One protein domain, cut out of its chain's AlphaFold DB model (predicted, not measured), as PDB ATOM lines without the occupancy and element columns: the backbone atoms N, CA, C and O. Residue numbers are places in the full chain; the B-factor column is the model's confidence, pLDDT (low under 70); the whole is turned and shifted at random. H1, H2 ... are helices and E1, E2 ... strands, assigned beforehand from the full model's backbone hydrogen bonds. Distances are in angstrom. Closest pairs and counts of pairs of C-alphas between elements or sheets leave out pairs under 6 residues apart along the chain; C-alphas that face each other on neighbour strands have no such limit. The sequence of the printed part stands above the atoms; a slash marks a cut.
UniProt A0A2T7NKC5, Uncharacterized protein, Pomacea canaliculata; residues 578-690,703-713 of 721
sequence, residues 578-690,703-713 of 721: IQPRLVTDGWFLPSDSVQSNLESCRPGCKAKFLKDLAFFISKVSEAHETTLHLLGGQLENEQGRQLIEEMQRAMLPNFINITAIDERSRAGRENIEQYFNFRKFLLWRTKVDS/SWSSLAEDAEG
ATOM      1  N   ILE A 578      35.003   6.183  35.587       50.75
ATOM      2  CA  ILE A 578      34.092   7.297  35.289       50.75
ATOM      3  C   ILE A 578      34.902   8.528  34.857       50.75
ATOM      4  O   ILE A 578      35.452   9.252  35.687       50.75
ATOM      5  N   GLN A 579      34.946   8.767  33.543       51.97
ATOM      6  CA  GLN A 579      35.645   9.889  32.903       51.97
ATOM      7  C   GLN A 579      35.338  11.249  33.575       51.97
ATOM      8  O   GLN A 579      34.161  11.566  33.793       51.97
ATOM      9  N   PRO A 580      36.345  12.097  33.875       46.69
ATOM     10  CA  PRO A 580      36.122  13.340  34.588       46.69
ATOM     11  C   PRO A 580      35.556  14.373  33.627       46.69
ATOM     12  O   PRO A 580      36.177  14.765  32.637       46.69
ATOM     13  N   ARG A 581      34.366  14.857  33.952       56.19
ATOM     14  CA  ARG A 581      33.732  15.923  33.192       56.19
ATOM     15  C   ARG A 581      34.178  17.256  33.777       56.19
ATOM     16  O   ARG A 581      33.873  17.569  34.926       56.19
ATOM     17  N   LEU A 582      34.965  18.003  33.010       58.16
ATOM     18  CA  LEU A 582      35.640  19.204  33.491       58.16
ATOM     19  C   LEU A 582      34.840  20.444  33.073       58.16
ATOM     20  O   LEU A 582      34.606  20.681  31.888       58.16
ATOM     21  N   VAL A 583      34.418  21.226  34.066       51.66
ATOM     22  CA  VAL A 583      33.793  22.540  33.876       51.66
ATOM     23  C   VAL A 583      34.847  23.604  34.118       51.66
ATOM     24  O   VAL A 583      35.466  23.640  35.180       51.66
ATOM     25  N   THR A 584      35.021  24.499  33.151       57.22
ATOM     26  CA  THR A 584      35.788  25.734  33.345       57.22
ATOM     27  C   THR A 584      34.867  26.928  33.206       57.22
ATOM     28  O   THR A 584      34.163  27.059  32.202       57.22
ATOM     29  N   ASP A 585      34.894  27.803  34.204       48.72
ATOM     30  CA  ASP A 585      34.027  28.971  34.257       48.72
ATOM     31  C   ASP A 585      34.503  30.092  33.315       48.72
ATOM     32  O   ASP A 585      35.655  30.532  33.367       48.72
ATOM     33  N   GLY A 586      33.607  30.570  32.452       47.72
ATOM     34  CA  GLY A 586      33.906  31.519  31.381       47.72
ATOM     35  C   GLY A 586      34.204  32.952  31.831       47.72
ATOM     36  O   GLY A 586      34.549  33.774  30.988       47.72
ATOM     37  N   TRP A 587      34.134  33.286  33.124       39.41
ATOM     38  CA  TRP A 587      34.359  34.658  33.618       39.41
ATOM     39  C   TRP A 587      35.780  35.206  33.384       39.41
ATOM     40  O   TRP A 587      35.984  36.418  33.430       39.41
ATOM     41  N   PHE A 588      36.757  34.358  33.039       40.06
ATOM     42  CA  PHE A 588      38.068  34.803  32.538       40.06
ATOM     43  C   PHE A 588      38.045  35.322  31.081       40.06
ATOM     44  O   PHE A 588      39.067  35.803  30.584       40.06
ATOM     45  N   LEU A 589      36.895  35.254  30.401       43.53
ATOM     46  CA  LEU A 589      36.674  35.610  28.997       43.53
ATOM     47  C   LEU A 589      35.583  36.701  28.874       43.53
ATOM     48  O   LEU A 589      34.509  36.434  28.332       43.53
ATOM     49  N   PRO A 590      35.806  37.927  29.387       37.22
ATOM     50  CA  PRO A 590      34.794  38.984  29.357       37.22
ATOM     51  C   PRO A 590      34.364  39.326  27.925       37.22
ATOM     52  O   PRO A 590      35.203  39.605  27.066       37.22
ATOM     53  N   SER A 591      33.049  39.335  27.696       41.94
ATOM     54  CA  SER A 591      32.408  39.353  26.372       41.94
ATOM     55  C   SER A 591      32.887  40.469  25.439       41.94
ATOM     56  O   SER A 591      33.069  40.229  24.250       41.94
ATOM     57  N   ASP A 592      33.138  41.665  25.977       35.97
ATOM     58  CA  ASP A 592      33.548  42.841  25.193       35.97
ATOM     59  C   ASP A 592      35.065  42.902  24.933       35.97
ATOM     60  O   ASP A 592      35.542  43.764  24.196       35.97
ATOM     61  N   SER A 593      35.854  42.029  25.571       39.69
ATOM     62  CA  SER A 593      37.316  42.141  25.595       39.69
ATOM     63  C   SER A 593      38.042  40.786  25.596       39.69
ATOM     64  O   SER A 593      39.156  40.668  26.126       39.69
ATOM     65  N   VAL A 594      37.439  39.772  24.959       45.47
ATOM     66  CA  VAL A 594      38.027  38.432  24.772       45.47
ATOM     67  C   VAL A 594      39.442  38.529  24.198       45.47
ATOM     68  O   VAL A 594      40.322  37.829  24.677       45.47
ATOM     69  N   GLN A 595      39.711  39.449  23.262       42.47
ATOM     70  CA  GLN A 595      41.074  39.708  22.779       42.47
ATOM     71  C   GLN A 595      41.975  40.353  23.849       42.47
ATOM     72  O   GLN A 595      42.996  39.765  24.199       42.47
ATOM     73  N   SER A 596      41.621  41.511  24.425       38.62
ATOM     74  CA  SER A 596      42.568  42.275  25.260       38.62
ATOM     75  C   SER A 596      42.960  41.576  26.566       38.62
ATOM     76  O   SER A 596      44.117  41.654  26.983       38.62
ATOM     77  N   ASN A 597      42.036  40.858  27.214       41.75
ATOM     78  CA  ASN A 597      42.373  40.133  28.443       41.75
ATOM     79  C   ASN A 597      43.172  38.858  28.147       41.75
ATOM     80  O   ASN A 597      44.079  38.524  28.915       41.75
ATOM     81  N   LEU A 598      42.968  38.233  26.980       46.66
ATOM     82  CA  LEU A 598      43.892  37.228  26.462       46.66
ATOM     83  C   LEU A 598      45.275  37.833  26.164       46.66
ATOM     84  O   LEU A 598      46.277  37.202  26.489       46.66
ATOM     85  N   GLU A 599      45.358  39.008  25.546       43.56
ATOM     86  CA  GLU A 599      46.621  39.672  25.188       43.56
ATOM     87  C   GLU A 599      47.418  40.154  26.412       43.56
ATOM     88  O   GLU A 599      48.649  40.172  26.371       43.56
ATOM     89  N   SER A 600      46.748  40.467  27.529       44.53
ATOM     90  CA  SER A 600      47.408  40.843  28.789       44.53
ATOM     91  C   SER A 600      48.263  39.710  29.387       44.53
ATOM     92  O   SER A 600      49.324  39.951  29.972       44.53
ATOM     93  N   CYS A 601      47.847  38.454  29.195       51.66
ATOM     94  CA  CYS A 601      48.625  37.280  29.573       51.66
ATOM     95  C   CYS A 601      49.807  37.082  28.613       51.66
ATOM     96  O   CYS A 601      49.601  36.872  27.418       51.66
ATOM     97  N   ARG A 602      51.042  37.051  29.147       52.62
ATOM     98  CA  ARG A 602      52.282  36.889  28.356       52.62
ATOM     99  C   ARG A 602      52.127  35.822  27.256       52.62
ATOM    100  O   ARG A 602      51.740  34.690  27.579       52.62
ATOM    101  N   PRO A 603      52.481  36.121  25.990       51.81
ATOM    102  CA  PRO A 603      52.362  35.158  24.899       51.81
ATOM    103  C   PRO A 603      53.152  33.886  25.227       51.81
ATOM    104  O   PRO A 603      54.334  33.937  25.567       51.81
ATOM    105  N   GLY A 604      52.457  32.747  25.184       64.06
ATOM    106  CA  GLY A 604      52.951  31.439  25.625       64.06
ATOM    107  C   GLY A 604      52.330  30.916  26.928       64.06
ATOM    108  O   GLY A 604      52.153  29.708  27.046       64.06
ATOM    109  N   CYS A 605      51.914  31.770  27.876       75.19
ATOM    110  CA  CYS A 605      51.343  31.303  29.151       75.19
ATOM    111  C   CYS A 605      50.026  30.531  28.965       75.19
ATOM    112  O   CYS A 605      49.884  29.441  29.511       75.19
ATOM    113  N   LYS A 606      49.103  31.042  28.137       75.06
ATOM    114  CA  LYS A 606      47.832  30.361  27.818       75.06
ATOM    115  C   LYS A 606      48.029  29.078  27.020       75.06
ATOM    116  O   LYS A 606      47.469  28.053  27.378       75.06
ATOM    117  N   ALA A 607      48.864  29.114  25.979       77.56
ATOM    118  CA  ALA A 607      49.178  27.929  25.184       77.56
ATOM    119  C   ALA A 607      49.824  26.827  26.041       77.56
ATOM    120  O   ALA A 607      49.550  25.653  25.823       77.56
ATOM    121  N   LYS A 608      50.628  27.195  27.053       80.81
ATOM    122  CA  LYS A 608      51.119  26.234  28.041       80.81
ATOM    123  C   LYS A 608      50.002  25.732  28.958       80.81
ATOM    124  O   LYS A 608      49.878  24.527  29.086       80.81
ATOM    125  N   PHE A 609      49.181  26.607  29.548       85.06
ATOM    126  CA  PHE A 609      48.068  26.183  30.412       85.06
ATOM    127  C   PHE A 609      47.108  25.224  29.695       85.06
ATOM    128  O   PHE A 609      46.768  24.190  30.251       85.06
ATOM    129  N   LEU A 610      46.725  25.522  28.452       85.69
ATOM    130  CA  LEU A 610      45.837  24.669  27.661       85.69
ATOM    131  C   LEU A 610      46.495  23.327  27.310       85.69
ATOM    132  O   LEU A 610      45.840  22.299  27.419       85.69
ATOM    133  N   LYS A 611      47.794  23.303  26.975       84.19
ATOM    134  CA  LYS A 611      48.539  22.046  26.779       84.19
ATOM    135  C   LYS A 611      48.694  21.241  28.069       84.19
ATOM    136  O   LYS A 611      48.521  20.032  28.031       84.19
ATOM    137  N   ASP A 612      48.980  21.894  29.195       84.50
ATOM    138  CA  ASP A 612      49.064  21.253  30.511       84.50
ATOM    139  C   ASP A 612      47.691  20.668  30.905       84.50
ATOM    140  O   ASP A 612      47.607  19.508  31.289       84.50
ATOM    141  N   LEU A 613      46.603  21.435  30.749       84.31
ATOM    142  CA  LEU A 613      45.220  21.012  31.008       84.31
ATOM    143  C   LEU A 613      44.812  19.833  30.119       84.31
ATOM    144  O   LEU A 613      44.288  18.841  30.618       84.31
ATOM    145  N   ALA A 614      45.089  19.914  28.816       83.75
ATOM    146  CA  ALA A 614      44.831  18.824  27.885       83.75
ATOM    147  C   ALA A 614      45.607  17.560  28.278       83.75
ATOM    148  O   ALA A 614      45.034  16.472  28.261       83.75
ATOM    149  N   PHE A 615      46.885  17.714  28.646       81.81
ATOM    150  CA  PHE A 615      47.767  16.640  29.114       81.81
ATOM    151  C   PHE A 615      47.306  16.020  30.440       81.81
ATOM    152  O   PHE A 615      47.646  14.872  30.707       81.81
ATOM    153  N   PHE A 616      46.548  16.747  31.268       82.56
ATOM    154  CA  PHE A 616      45.891  16.173  32.441       82.56
ATOM    155  C   PHE A 616      44.609  15.424  32.070       82.56
ATOM    156  O   PHE A 616      44.474  14.276  32.468       82.56
ATOM    157  N   ILE A 617      43.695  16.027  31.299       80.69
ATOM    158  CA  ILE A 617      42.380  15.441  30.955       80.69
ATOM    159  C   ILE A 617      42.521  14.042  30.328       80.69
ATOM    160  O   ILE A 617      41.844  13.094  30.723       80.69
ATOM    161  N   SER A 618      43.461  13.898  29.399       74.56
ATOM    162  CA  SER A 618      43.765  12.663  28.668       74.56
ATOM    163  C   SER A 618      44.255  11.480  29.499       74.56
ATOM    164  O   SER A 618      44.245  10.358  29.003       74.56
ATOM    165  N   LYS A 619      44.740  11.710  30.726       71.25
ATOM    166  CA  LYS A 619      45.207  10.633  31.622       71.25
ATOM    167  C   LYS A 619      44.049   9.845  32.229       71.25
ATOM    168  O   LYS A 619      44.269   8.871  32.933       71.25
ATOM    169  N   VAL A 620      42.832  10.353  32.043       68.06
ATOM    170  CA  VAL A 620      41.670  10.084  32.894       68.06
ATOM    171  C   VAL A 620      40.412   9.811  32.046       68.06
ATOM    172  O   VAL A 620      39.334   9.570  32.577       68.06
ATOM    173  N   SER A 621      40.519   9.880  30.717       65.00
ATOM    174  CA  SER A 621      39.441   9.635  29.755       65.00
ATOM    175  C   SER A 621      40.044   9.351  28.380       65.00
ATOM    176  O   SER A 621      41.098   9.895  28.031       65.00
ATOM    177  N   GLU A 622      39.362   8.535  27.573       65.88
ATOM    178  CA  GLU A 622      39.647   8.469  26.144       65.88
ATOM    179  C   GLU A 622      39.398   9.845  25.524       65.88
ATOM    180  O   GLU A 622      38.269  10.316  25.414       65.88
ATOM    181  N   ALA A 623      40.479  10.517  25.130       57.00
ATOM    182  CA  ALA A 623      40.462  11.957  24.875       57.00
ATOM    183  C   ALA A 623      39.612  12.406  23.657       57.00
ATOM    184  O   ALA A 623      39.430  13.600  23.432       57.00
ATOM    185  N   HIS A 624      39.067  11.450  22.894       59.25
ATOM    186  CA  HIS A 624      38.076  11.671  21.835       59.25
ATOM    187  C   HIS A 624      36.633  11.783  22.366       59.25
ATOM    188  O   HIS A 624      35.778  12.341  21.683       59.25
ATOM    189  N   GLU A 625      36.359  11.263  23.566       68.12
ATOM    190  CA  GLU A 625      35.051  11.318  24.230       68.12
ATOM    191  C   GLU A 625      34.963  12.462  25.250       68.12
ATOM    192  O   GLU A 625      33.878  13.008  25.481       68.12
ATOM    193  N   THR A 626      36.092  12.875  25.849       79.25
ATOM    194  CA  THR A 626      36.073  13.938  26.859       79.25
ATOM    195  C   THR A 626      35.618  15.262  26.258       79.25
ATOM    196  O   THR A 626      36.302  15.880  25.439       79.25
ATOM    197  N   THR A 627      34.461  15.728  26.723       84.56
ATOM    198  CA  THR A 627      33.905  17.022  26.338       84.56
ATOM    199  C   THR A 627      34.199  18.049  27.432       84.56
ATOM    200  O   THR A 627      33.765  17.898  28.574       84.56
ATOM    201  N   LEU A 628      34.962  19.091  27.091       87.44
ATOM    202  CA  LEU A 628      35.191  20.249  27.955       87.44
ATOM    203  C   LEU A 628      34.019  21.213  27.770       87.44
ATOM    204  O   LEU A 628      33.819  21.743  26.674       87.44
ATOM    205  N   HIS A 629      33.263  21.452  28.836       88.38
ATOM    206  CA  HIS A 629      32.100  22.331  28.786       88.38
ATOM    207  C   HIS A 629      32.444  23.724  29.320       88.38
ATOM    208  O   HIS A 629      32.793  23.897  30.490       88.38
ATOM    209  N   LEU A 630      32.321  24.724  28.447       89.12
ATOM    210  CA  LEU A 630      32.467  26.133  28.795       89.12
ATOM    211  C   LEU A 630      31.099  26.680  29.219       89.12
ATOM    212  O   LEU A 630      30.182  26.787  28.398       89.12
ATOM    213  N   LEU A 631      30.974  27.022  30.502       86.69
ATOM    214  CA  LEU A 631      29.839  27.770  31.045       86.69
ATOM    215  C   LEU A 631      30.133  29.273  31.016       86.69
ATOM    216  O   LEU A 631      31.288  29.694  30.971       86.69
ATOM    217  N   GLY A 632      29.097  30.097  31.130       74.62
ATOM    218  CA  GLY A 632      29.254  31.439  31.669       74.62
ATOM    219  C   GLY A 632      29.509  32.589  30.694       74.62
ATOM    220  O   GLY A 632      29.696  33.712  31.170       74.62
ATOM    221  N   GLY A 633      29.478  32.368  29.377       72.69
ATOM    222  CA  GLY A 633      29.654  33.424  28.372       72.69
ATOM    223  C   GLY A 633      28.899  33.156  27.067       72.69
ATOM    224  O   GLY A 633      28.677  32.008  26.694       72.69
ATOM    225  N   GLN A 634      28.524  34.218  26.339       73.88
ATOM    226  CA  GLN A 634      27.846  34.115  25.034       73.88
ATOM    227  C   GLN A 634      28.826  33.755  23.900       73.88
ATOM    228  O   GLN A 634      29.049  34.528  22.970       73.88
ATOM    229  N   LEU A 635      29.406  32.557  23.980       81.81
ATOM    230  CA  LEU A 635      30.409  32.048  23.036       81.81
ATOM    231  C   LEU A 635      29.816  31.522  21.710       81.81
ATOM    232  O   LEU A 635      30.558  31.071  20.844       81.81
ATOM    233  N   GLU A 636      28.494  31.602  21.518       79.25
ATOM    234  CA  GLU A 636      27.842  31.275  20.238       79.25
ATOM    235  C   GLU A 636      28.206  32.246  19.103       79.25
ATOM    236  O   GLU A 636      28.021  31.919  17.923       79.25
ATOM    237  N   ASN A 637      28.689  33.443  19.457       85.50
ATOM    238  CA  ASN A 637      29.114  34.467  18.512       85.50
ATOM    239  C   ASN A 637      30.404  34.061  17.769       85.50
ATOM    240  O   ASN A 637      31.140  33.164  18.175       85.50
ATOM    241  N   GLU A 638      30.690  34.740  16.660       86.69
ATOM    242  CA  GLU A 638      31.830  34.418  15.790       86.69
ATOM    243  C   GLU A 638      33.184  34.458  16.532       86.69
ATOM    244  O   GLU A 638      34.047  33.614  16.313       86.69
ATOM    245  N   GLN A 639      33.345  35.384  17.482       84.12
ATOM    246  CA  GLN A 639      34.553  35.496  18.309       84.12
ATOM    247  C   GLN A 639      34.703  34.331  19.301       84.12
ATOM    248  O   GLN A 639      35.811  33.845  19.514       84.12
ATOM    249  N   GLY A 640      33.601  33.858  19.887       86.00
ATOM    250  CA  GLY A 640      33.570  32.700  20.776       86.00
ATOM    251  C   GLY A 640      33.860  31.398  20.037       86.00
ATOM    252  O   GLY A 640      34.636  30.585  20.532       86.00
ATOM    253  N   ARG A 641      33.349  31.241  18.810       86.44
ATOM    254  CA  ARG A 641      33.707  30.124  17.915       86.44
ATOM    255  C   ARG A 641      35.200  30.111  17.596       86.44
ATOM    256  O   ARG A 641      35.848  29.087  17.779       86.44
ATOM    257  N   GLN A 642      35.759  31.258  17.206       87.88
ATOM    258  CA  GLN A 642      37.195  31.394  16.938       87.88
ATOM    259  C   GLN A 642      38.045  31.111  18.188       87.88
ATOM    260  O   GLN A 642      39.069  30.438  18.088       87.88
ATOM    261  N   LEU A 643      37.602  31.537  19.377       86.25
ATOM    262  CA  LEU A 643      38.253  31.189  20.641       86.25
ATOM    263  C   LEU A 643      38.196  29.678  20.928       86.25
ATOM    264  O   LEU A 643      39.201  29.106  21.341       86.25
ATOM    265  N   ILE A 644      37.049  29.029  20.706       89.56
ATOM    266  CA  ILE A 644      36.886  27.578  20.874       89.56
ATOM    267  C   ILE A 644      37.823  26.830  19.917       89.56
ATOM    268  O   ILE A 644      38.529  25.925  20.358       89.56
ATOM    269  N   GLU A 645      37.918  27.244  18.651       88.38
ATOM    270  CA  GLU A 645      38.891  26.693  17.699       88.38
ATOM    271  C   GLU A 645      40.346  26.911  18.139       88.38
ATOM    272  O   GLU A 645      41.162  25.994  18.032       88.38
ATOM    273  N   GLU A 646      40.705  28.100  18.640       88.06
ATOM    274  CA  GLU A 646      42.048  28.355  19.177       88.06
ATOM    275  C   GLU A 646      42.349  27.486  20.402       88.06
ATOM    276  O   GLU A 646      43.463  26.967  20.519       88.06
ATOM    277  N   MET A 647      41.374  27.284  21.292       88.88
ATOM    278  CA  MET A 647      41.515  26.412  22.456       88.88
ATOM    279  C   MET A 647      41.670  24.948  22.034       88.88
ATOM    280  O   MET A 647      42.638  24.315  22.446       88.88
ATOM    281  N   GLN A 648      40.810  24.432  21.148       87.81
ATOM    282  CA  GLN A 648      40.919  23.072  20.601       87.81
ATOM    283  C   GLN A 648      42.285  22.864  19.924       87.81
ATOM    284  O   GLN A 648      42.993  21.903  20.224       87.81
ATOM    285  N   ARG A 649      42.720  23.816  19.086       86.88
ATOM    286  CA  ARG A 649      44.023  23.796  18.396       86.88
ATOM    287  C   ARG A 649      45.210  23.880  19.364       86.88
ATOM    288  O   ARG A 649      46.243  23.266  19.108       86.88
ATOM    289  N   ALA A 650      45.083  24.604  20.477       85.88
ATOM    290  CA  ALA A 650      46.100  24.650  21.528       85.88
ATOM    291  C   ALA A 650      46.155  23.353  22.355       85.88
ATOM    292  O   ALA A 650      47.242  22.967  22.789       85.88
ATOM    293  N   MET A 651      45.014  22.679  22.532       86.25
ATOM    294  CA  MET A 651      44.857  21.411  23.256       86.25
ATOM    295  C   MET A 651      45.184  20.168  22.402       86.25
ATOM    296  O   MET A 651      45.181  19.053  22.918       86.25
ATOM    297  N   LEU A 652      45.548  20.335  21.122       79.25
ATOM    298  CA  LEU A 652      46.149  19.270  20.309       79.25
ATOM    299  C   LEU A 652      47.504  18.801  20.891       79.25
ATOM    300  O   LEU A 652      48.294  19.641  21.360       79.25
ATOM    301  N   PRO A 653      47.817  17.490  20.808       69.75
ATOM    302  CA  PRO A 653      47.159  16.444  19.999       69.75
ATOM    303  C   PRO A 653      45.932  15.754  20.634       69.75
ATOM    304  O   PRO A 653      45.523  14.699  20.163       69.75
ATOM    305  N   ASN A 654      45.334  16.299  21.694       65.19
ATOM    306  CA  ASN A 654      44.504  15.500  22.597       65.19
ATOM    307  C   ASN A 654      43.021  15.396  22.191       65.19
ATOM    308  O   ASN A 654      42.280  14.739  22.897       65.19
ATOM    309  N   PHE A 655      42.579  16.023  21.094       70.69
ATOM    310  CA  PHE A 655      41.219  15.915  20.515       70.69
ATOM    311  C   PHE A 655      40.004  16.212  21.427       70.69
ATOM    312  O   PHE A 655      38.871  16.023  20.992       70.69
ATOM    313  N   ILE A 656      40.228  16.753  22.628       83.25
ATOM    314  CA  ILE A 656      39.190  17.115  23.605       83.25
ATOM    315  C   ILE A 656      38.136  18.023  22.962       83.25
ATOM    316  O   ILE A 656      38.446  19.105  22.454       83.25
ATOM    317  N   ASN A 657      36.878  17.587  23.010       86.25
ATOM    318  CA  ASN A 657      35.762  18.281  22.384       86.25
ATOM    319  C   ASN A 657      35.350  19.488  23.238       86.25
ATOM    320  O   ASN A 657      34.698  19.341  24.268       86.25
ATOM    321  N   ILE A 658      35.746  20.697  22.846       88.94
ATOM    322  CA  ILE A 658      35.374  21.910  23.587       88.94
ATOM    323  C   ILE A 658      34.022  22.409  23.082       88.94
ATOM    324  O   ILE A 658      33.919  22.827  21.929       88.94
ATOM    325  N   THR A 659      33.012  22.412  23.954       88.69
ATOM    326  CA  THR A 659      31.665  22.917  23.652       88.69
ATOM    327  C   THR A 659      31.298  24.068  24.584       88.69
ATOM    328  O   THR A 659      31.507  24.000  25.795       88.69
ATOM    329  N   ALA A 660      30.730  25.137  24.028       89.44
ATOM    330  CA  ALA A 660      30.052  26.152  24.824       89.44
ATOM    331  C   ALA A 660      28.602  25.735  25.077       89.44
ATOM    332  O   ALA A 660      27.927  25.230  24.180       89.44
ATOM    333  N   ILE A 661      28.125  25.967  26.297       88.38
ATOM    334  CA  ILE A 661      26.734  25.736  26.678       88.38
ATOM    335  C   ILE A 661      25.962  27.058  26.596       88.38
ATOM    336  O   ILE A 661      26.266  27.995  27.332       88.38
ATOM    337  N   ASP A 662      24.910  27.119  25.771       87.69
ATOM    338  CA  ASP A 662      23.859  28.122  25.978       87.69
ATOM    339  C   ASP A 662      23.003  27.713  27.181       87.69
ATOM    340  O   ASP A 662      22.156  26.822  27.089       87.69
ATOM    341  N   GLU A 663      23.209  28.404  28.300       87.25
ATOM    342  CA  GLU A 663      22.494  28.237  29.570       87.25
ATOM    343  C   GLU A 663      20.967  28.424  29.451       87.25
ATOM    344  O   GLU A 663      20.223  28.016  30.345       87.25
ATOM    345  N   ARG A 664      20.487  29.052  28.365       85.00
ATOM    346  CA  ARG A 664      19.060  29.289  28.090       85.00
ATOM    347  C   ARG A 664      18.412  28.138  27.321       85.00
ATOM    348  O   ARG A 664      17.204  27.928  27.442       85.00
ATOM    349  N   SER A 665      19.192  27.398  26.538       89.56
ATOM    350  CA  SER A 665      18.728  26.243  25.777       89.56
ATOM    351  C   SER A 665      18.352  25.079  26.695       89.56
ATOM    352  O   SER A 665      18.928  24.870  27.766       89.56
ATOM    353  N   ARG A 666      17.406  24.249  26.239       91.00
ATOM    354  CA  ARG A 666      17.034  23.017  26.948       91.00
ATOM    355  C   ARG A 666      18.232  22.069  27.104       91.00
ATOM    356  O   ARG A 666      18.463  21.585  28.206       91.00
ATOM    357  N   ALA A 667      18.999  21.858  26.035       89.00
ATOM    358  CA  ALA A 667      20.179  20.993  26.054       89.00
ATOM    359  C   ALA A 667      21.284  21.543  26.972       89.00
ATOM    360  O   ALA A 667      21.955  20.788  27.667       89.00
ATOM    361  N   GLY A 668      21.454  22.866  27.027       89.12
ATOM    362  CA  GLY A 668      22.386  23.514  27.942       89.12
ATOM    363  C   GLY A 668      21.989  23.369  29.406       89.12
ATOM    364  O   GLY A 668      22.841  23.052  30.233       89.12
ATOM    365  N   ARG A 669      20.694  23.490  29.722       90.38
ATOM    366  CA  ARG A 669      20.162  23.125  31.040       90.38
ATOM    367  C   ARG A 669      20.425  21.652  31.369       90.38
ATOM    368  O   ARG A 669      20.958  21.372  32.436       90.38
ATOM    369  N   GLU A 670      20.086  20.733  30.465       90.69
ATOM    370  CA  GLU A 670      20.309  19.286  30.638       90.69
ATOM    371  C   GLU A 670      21.805  18.946  30.789       90.69
ATOM    372  O   GLU A 670      22.149  17.994  31.484       90.69
ATOM    373  N   ASN A 671      22.706  19.753  30.216       89.88
ATOM    374  CA  ASN A 671      24.144  19.665  30.464       89.88
ATOM    375  C   ASN A 671      24.541  20.220  31.839       89.88
ATOM    376  O   ASN A 671      25.268  19.546  32.557       89.88
ATOM    377  N   ILE A 672      24.058  21.398  32.250       89.62
ATOM    378  CA  ILE A 672      24.353  21.979  33.576       89.62
ATOM    379  C   ILE A 672      23.871  21.060  34.709       89.62
ATOM    380  O   ILE A 672      24.577  20.900  35.703       89.62
ATOM    381  N   GLU A 673      22.715  20.410  34.541       89.69
ATOM    382  CA  GLU A 673      22.140  19.462  35.511       89.69
ATOM    383  C   GLU A 673      22.990  18.185  35.711       89.69
ATOM    384  O   GLU A 673      22.762  17.466  36.680       89.69
ATOM    385  N   GLN A 674      24.017  17.937  34.882       86.12
ATOM    386  CA  GLN A 674      25.018  16.875  35.102       86.12
ATOM    387  C   GLN A 674      26.090  17.248  36.142       86.12
ATOM    388  O   GLN A 674      26.796  16.366  36.626       86.12
ATOM    389  N   TYR A 675      26.235  18.539  36.458       85.12
ATOM    390  CA  TYR A 675      27.304  19.077  37.312       85.12
ATOM    391  C   TYR A 675      26.769  19.754  38.569       85.12
ATOM    392  O   TYR A 675      27.343  19.614  39.646       85.12
ATOM    393  N   PHE A 676      25.682  20.516  38.428       86.94
ATOM    394  CA  PHE A 676      25.158  21.396  39.468       86.94
ATOM    395  C   PHE A 676      23.633  21.369  39.464       86.94
ATOM    396  O   PHE A 676      22.990  21.254  38.420       86.94
ATOM    397  N   ASN A 677      23.018  21.605  40.622       87.81
ATOM    398  CA  ASN A 677      21.584  21.864  40.658       87.81
ATOM    399  C   ASN A 677      21.274  23.165  39.885       87.81
ATOM    400  O   ASN A 677      21.628  24.254  40.339       87.81
ATOM    401  N   PHE A 678      20.583  23.076  38.743       87.56
ATOM    402  CA  PHE A 678      20.362  24.215  37.837       87.56
ATOM    403  C   PHE A 678      19.688  25.428  38.496       87.56
ATOM    404  O   PHE A 678      19.989  26.567  38.148       87.56
ATOM    405  N   ARG A 679      18.829  25.227  39.508       86.25
ATOM    406  CA  ARG A 679      18.253  26.350  40.272       86.25
ATOM    407  C   ARG A 679      19.310  27.059  41.121       86.25
ATOM    408  O   ARG A 679      19.296  28.286  41.188       86.25
ATOM    409  N   LYS A 680      20.232  26.313  41.745       84.69
ATOM    410  CA  LYS A 680      21.373  26.878  42.487       84.69
ATOM    411  C   LYS A 680      22.359  27.566  41.538       84.69
ATOM    412  O   LYS A 680      22.777  28.680  41.836       84.69
ATOM    413  N   PHE A 681      22.630  26.977  40.369       86.88
ATOM    414  CA  PHE A 681      23.425  27.603  39.307       86.88
ATOM    415  C   PHE A 681      22.822  28.939  38.842       86.88
ATOM    416  O   PHE A 681      23.512  29.952  38.873       86.88
ATOM    417  N   LEU A 682      21.526  28.994  38.506       85.06
ATOM    418  CA  LEU A 682      20.863  30.249  38.121       85.06
ATOM    419  C   LEU A 682      20.866  31.295  39.251       85.06
ATOM    420  O   LEU A 682      21.055  32.484  38.989       85.06
ATOM    421  N   LEU A 683      20.686  30.878  40.509       83.69
ATOM    422  CA  LEU A 683      20.774  31.761  41.683       83.69
ATOM    423  C   LEU A 683      22.193  32.291  41.934       83.69
ATOM    424  O   LEU A 683      22.342  33.391  42.463       83.69
ATOM    425  N   TRP A 684      23.227  31.532  41.571       83.62
ATOM    426  CA  TRP A 684      24.610  32.001  41.564       83.62
ATOM    427  C   TRP A 684      24.828  32.981  40.404       83.62
ATOM    428  O   TRP A 684      25.138  34.145  40.647       83.62
ATOM    429  N   ARG A 685      24.535  32.559  39.167       81.75
ATOM    430  CA  ARG A 685      24.682  33.330  37.920       81.75
ATOM    431  C   ARG A 685      24.063  34.725  38.032       81.75
ATOM    432  O   ARG A 685      24.755  35.731  37.894       81.75
ATOM    433  N   THR A 686      22.788  34.789  38.416       79.12
ATOM    434  CA  THR A 686      22.051  36.056  38.585       79.12
ATOM    435  C   THR A 686      22.594  36.952  39.702       79.12
ATOM    436  O   THR A 686      22.428  38.170  39.627       79.12
ATOM    437  N   LYS A 687      23.280  36.411  40.719       73.50
ATOM    438  CA  LYS A 687      23.984  37.224  41.724       73.50
ATOM    439  C   LYS A 687      25.263  37.847  41.176       73.50
ATOM    440  O   LYS A 687      25.509  39.013  41.470       73.50
ATOM    441  N   VAL A 688      26.044  37.117  40.376       68.00
ATOM    442  CA  VAL A 688      27.257  37.682  39.762       68.00
ATOM    443  C   VAL A 688      26.885  38.731  38.704       68.00
ATOM    444  O   VAL A 688      27.434  39.831  38.707       68.00
ATOM    445  N   ASP A 689      25.873  38.449  37.877       65.12
ATOM    446  CA  ASP A 689      25.394  39.365  36.829       65.12
ATOM    447  C   ASP A 689      24.764  40.661  37.379       65.12
ATOM    448  O   ASP A 689      24.792  41.695  36.711       65.12
ATOM    449  N   SER A 690      24.183  40.641  38.586       60.78
ATOM    450  CA  SER A 690      23.404  41.781  39.103       60.78
ATOM    451  C   SER A 690      24.214  42.872  39.811       60.78
ATOM    452  O   SER A 690      23.672  43.963  40.012       60.78
ATOM    453  N   SER A 703      31.786  30.164  47.087       60.62
ATOM    454  CA  SER A 703      32.659  29.618  46.050       60.62
ATOM    455  C   SER A 703      31.914  28.637  45.135       60.62
ATOM    456  O   SER A 703      30.863  28.096  45.492       60.62
ATOM    457  N   TRP A 704      32.513  28.337  43.981       60.81
ATOM    458  CA  TRP A 704      32.066  27.268  43.079       60.81
ATOM    459  C   TRP A 704      31.898  25.903  43.782       60.81
ATOM    460  O   TRP A 704      31.011  25.139  43.407       60.81
ATOM    461  N   SER A 705      32.660  25.623  44.849       60.16
ATOM    462  CA  SER A 705      32.495  24.426  45.693       60.16
ATOM    463  C   SER A 705      31.076  24.302  46.262       60.16
ATOM    464  O   SER A 705      30.482  23.230  46.200       60.16
ATOM    465  N   SER A 706      30.476  25.419  46.690       63.75
ATOM    466  CA  SER A 706      29.115  25.461  47.256       63.75
ATOM    467  C   SER A 706      27.979  25.247  46.236       63.75
ATOM    468  O   SER A 706      26.803  25.296  46.598       63.75
ATOM    469  N   LEU A 707      28.312  25.019  44.957       62.78
ATOM    470  CA  LEU A 707      27.399  24.481  43.940       62.78
ATOM    471  C   LEU A 707      27.584  22.969  43.717       62.78
ATOM    472  O   LEU A 707      26.645  22.313  43.266       62.78
ATOM    473  N   ALA A 708      28.776  22.436  44.009       59.06
ATOM    474  CA  ALA A 708      29.161  21.040  43.795       59.06
ATOM    475  C   ALA A 708      28.884  20.143  45.016       59.06
ATOM    476  O   ALA A 708      28.536  18.980  44.840       59.06
ATOM    477  N   GLU A 709      28.950  20.686  46.238       58.47
ATOM    478  CA  GLU A 709      28.659  19.978  47.504       58.47
ATOM    479  C   GLU A 709      27.261  19.315  47.539       58.47
ATOM    480  O   GLU A 709      27.051  18.334  48.245       58.47
ATOM    481  N   ASP A 710      26.303  19.811  46.747       52.56
ATOM    482  CA  ASP A 710      24.967  19.217  46.585       52.56
ATOM    483  C   ASP A 710      24.866  18.156  45.472       52.56
ATOM    484  O   ASP A 710      23.881  17.415  45.415       52.56
ATOM    485  N   ALA A 711      25.824  18.106  44.542       49.62
ATOM    486  CA  ALA A 711      25.754  17.246  43.360       49.62
ATOM    487  C   ALA A 711      25.994  15.769  43.707       49.62
ATOM    488  O   ALA A 711      25.347  14.887  43.141       49.62
ATOM    489  N   GLU A 712      26.856  15.497  44.694       47.28
ATOM    490  CA  GLU A 712      27.123  14.141  45.194       47.28
ATOM    491  C   GLU A 712      25.841  13.458  45.712       47.28
ATOM    492  O   GLU A 712      25.639  12.264  45.493       47.28
ATOM    493  N   GLY A 713      24.912  14.226  46.298       43.72
ATOM    494  CA  GLY A 713      23.635  13.715  46.807       43.72
ATOM    495  C   GLY A 713      22.668  13.189  45.736       43.72
ATOM    496  O   GLY A 713      21.785  12.395  46.059       43.72
TER     497      GLY A 713
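Overview. This is residues 578 to 690 and 703 to 713 of the 721 residues of an uncharacterized protein of Pomacea canaliculata (UniProt A0A2T7NKC5). A small parallel sheet of three short strands stands in the middle, between H1, H2 and H3 on one side and H4, H5 and H6 on the other. H3 covers the edge strand E3, H2 meets H3 steeply, H4 only grazes the sheet, and residues 599 to 605 stick out. You will find 124 residues with six named helices and three named strands, in the order E1 H1 H2 E2 H3 E3 H4 H5 H6; the sheet runs E1 E2 E3, and the class is mostly helix. The whole is compact, with a radius of gyration of the C-alphas of 14.8 A and spans of 38 by 36 by 25 A.

Arrangement. Begin at E1, residues 583 to 585, an edge strand parallel to E2, residues 627 to 631; C-alphas 583 and 629 face each other at 5.4 A, but no backbone N and O across this pair are within hydrogen-bond range. Between them come H1, residues 594 to 600, and H2, residues 605 to 617, in a strand-helix-strand unit, two parallel neighbour strands joined through helices, with a right-handed crossover. H1 and H2 are only just apart, at 8.0 A. Next look at H3, residues 638 to 650, and E3, residues 657 to 660: E2, H3 and E3 make a second such unit, also right-handed. E2 and E3 are parallel, with N 628 and O 657 2.8 A apart and N 659 and O 628 2.9 A apart, within hydrogen-bond range. H3 is on the sheet, over E3; the closest C-alphas, of Gln 648 and Ile 658, are 6.4 A apart. H2 touches H3 with residues 607 to 611 alone, at a steep tilt of 67 degrees; the closest C-alphas, of Ala 607 and Ala 650, are 5.8 A apart. H4, residues 666 to 672, grazes the sheet with residues 668 to 672. It is close to but not clearly touching H5, residues 678 to 690, about perpendicular at 89 degrees, with C-alphas 672 and 678 closest at 6.3 A. H5 is likewise close to H6, residues 705 to 708, but not clearly touching it; C-alphas 680 and 707 are closest at 6.6 A. Every O i to N i+4 pair is within hydrogen-bond range in H2, H3 and H4, against 2 of 3 in H1 and 8 of 9 in H5; H6 is too short for one.

Along the chain. Find C-alpha 583 at (33.793, 22.540, 33.876), where E1 begins its 6.4 A. H1 spans 10.5 A; H2 starts at C-alpha 605, (51.343, 31.303, 29.151), and runs 18.3 A. E2 spans 12.4 A, H3 18.2 A, E3 10.0 A, H4 9.9 A and H5 17.9 A. H6 spans 5.1 A and ends at C-alpha 708, (29.161, 21.040, 43.795).

Size, cuts and confidence. The two C-alphas farthest apart, of Pro 603 and Gly 713, are 42.0 A apart. Residues 691 to 702 are not printed, and C-alphas 690 and 703 stand 16.8 A apart across this cut, on the link from H5 to H6. Of the links printed whole, none is long. The mean pLDDT of the printed part is 72.0; look for values under 70 at residues 578 to 604, 620 to 625, 653 to 654, 688 to 690 and 703 to 713.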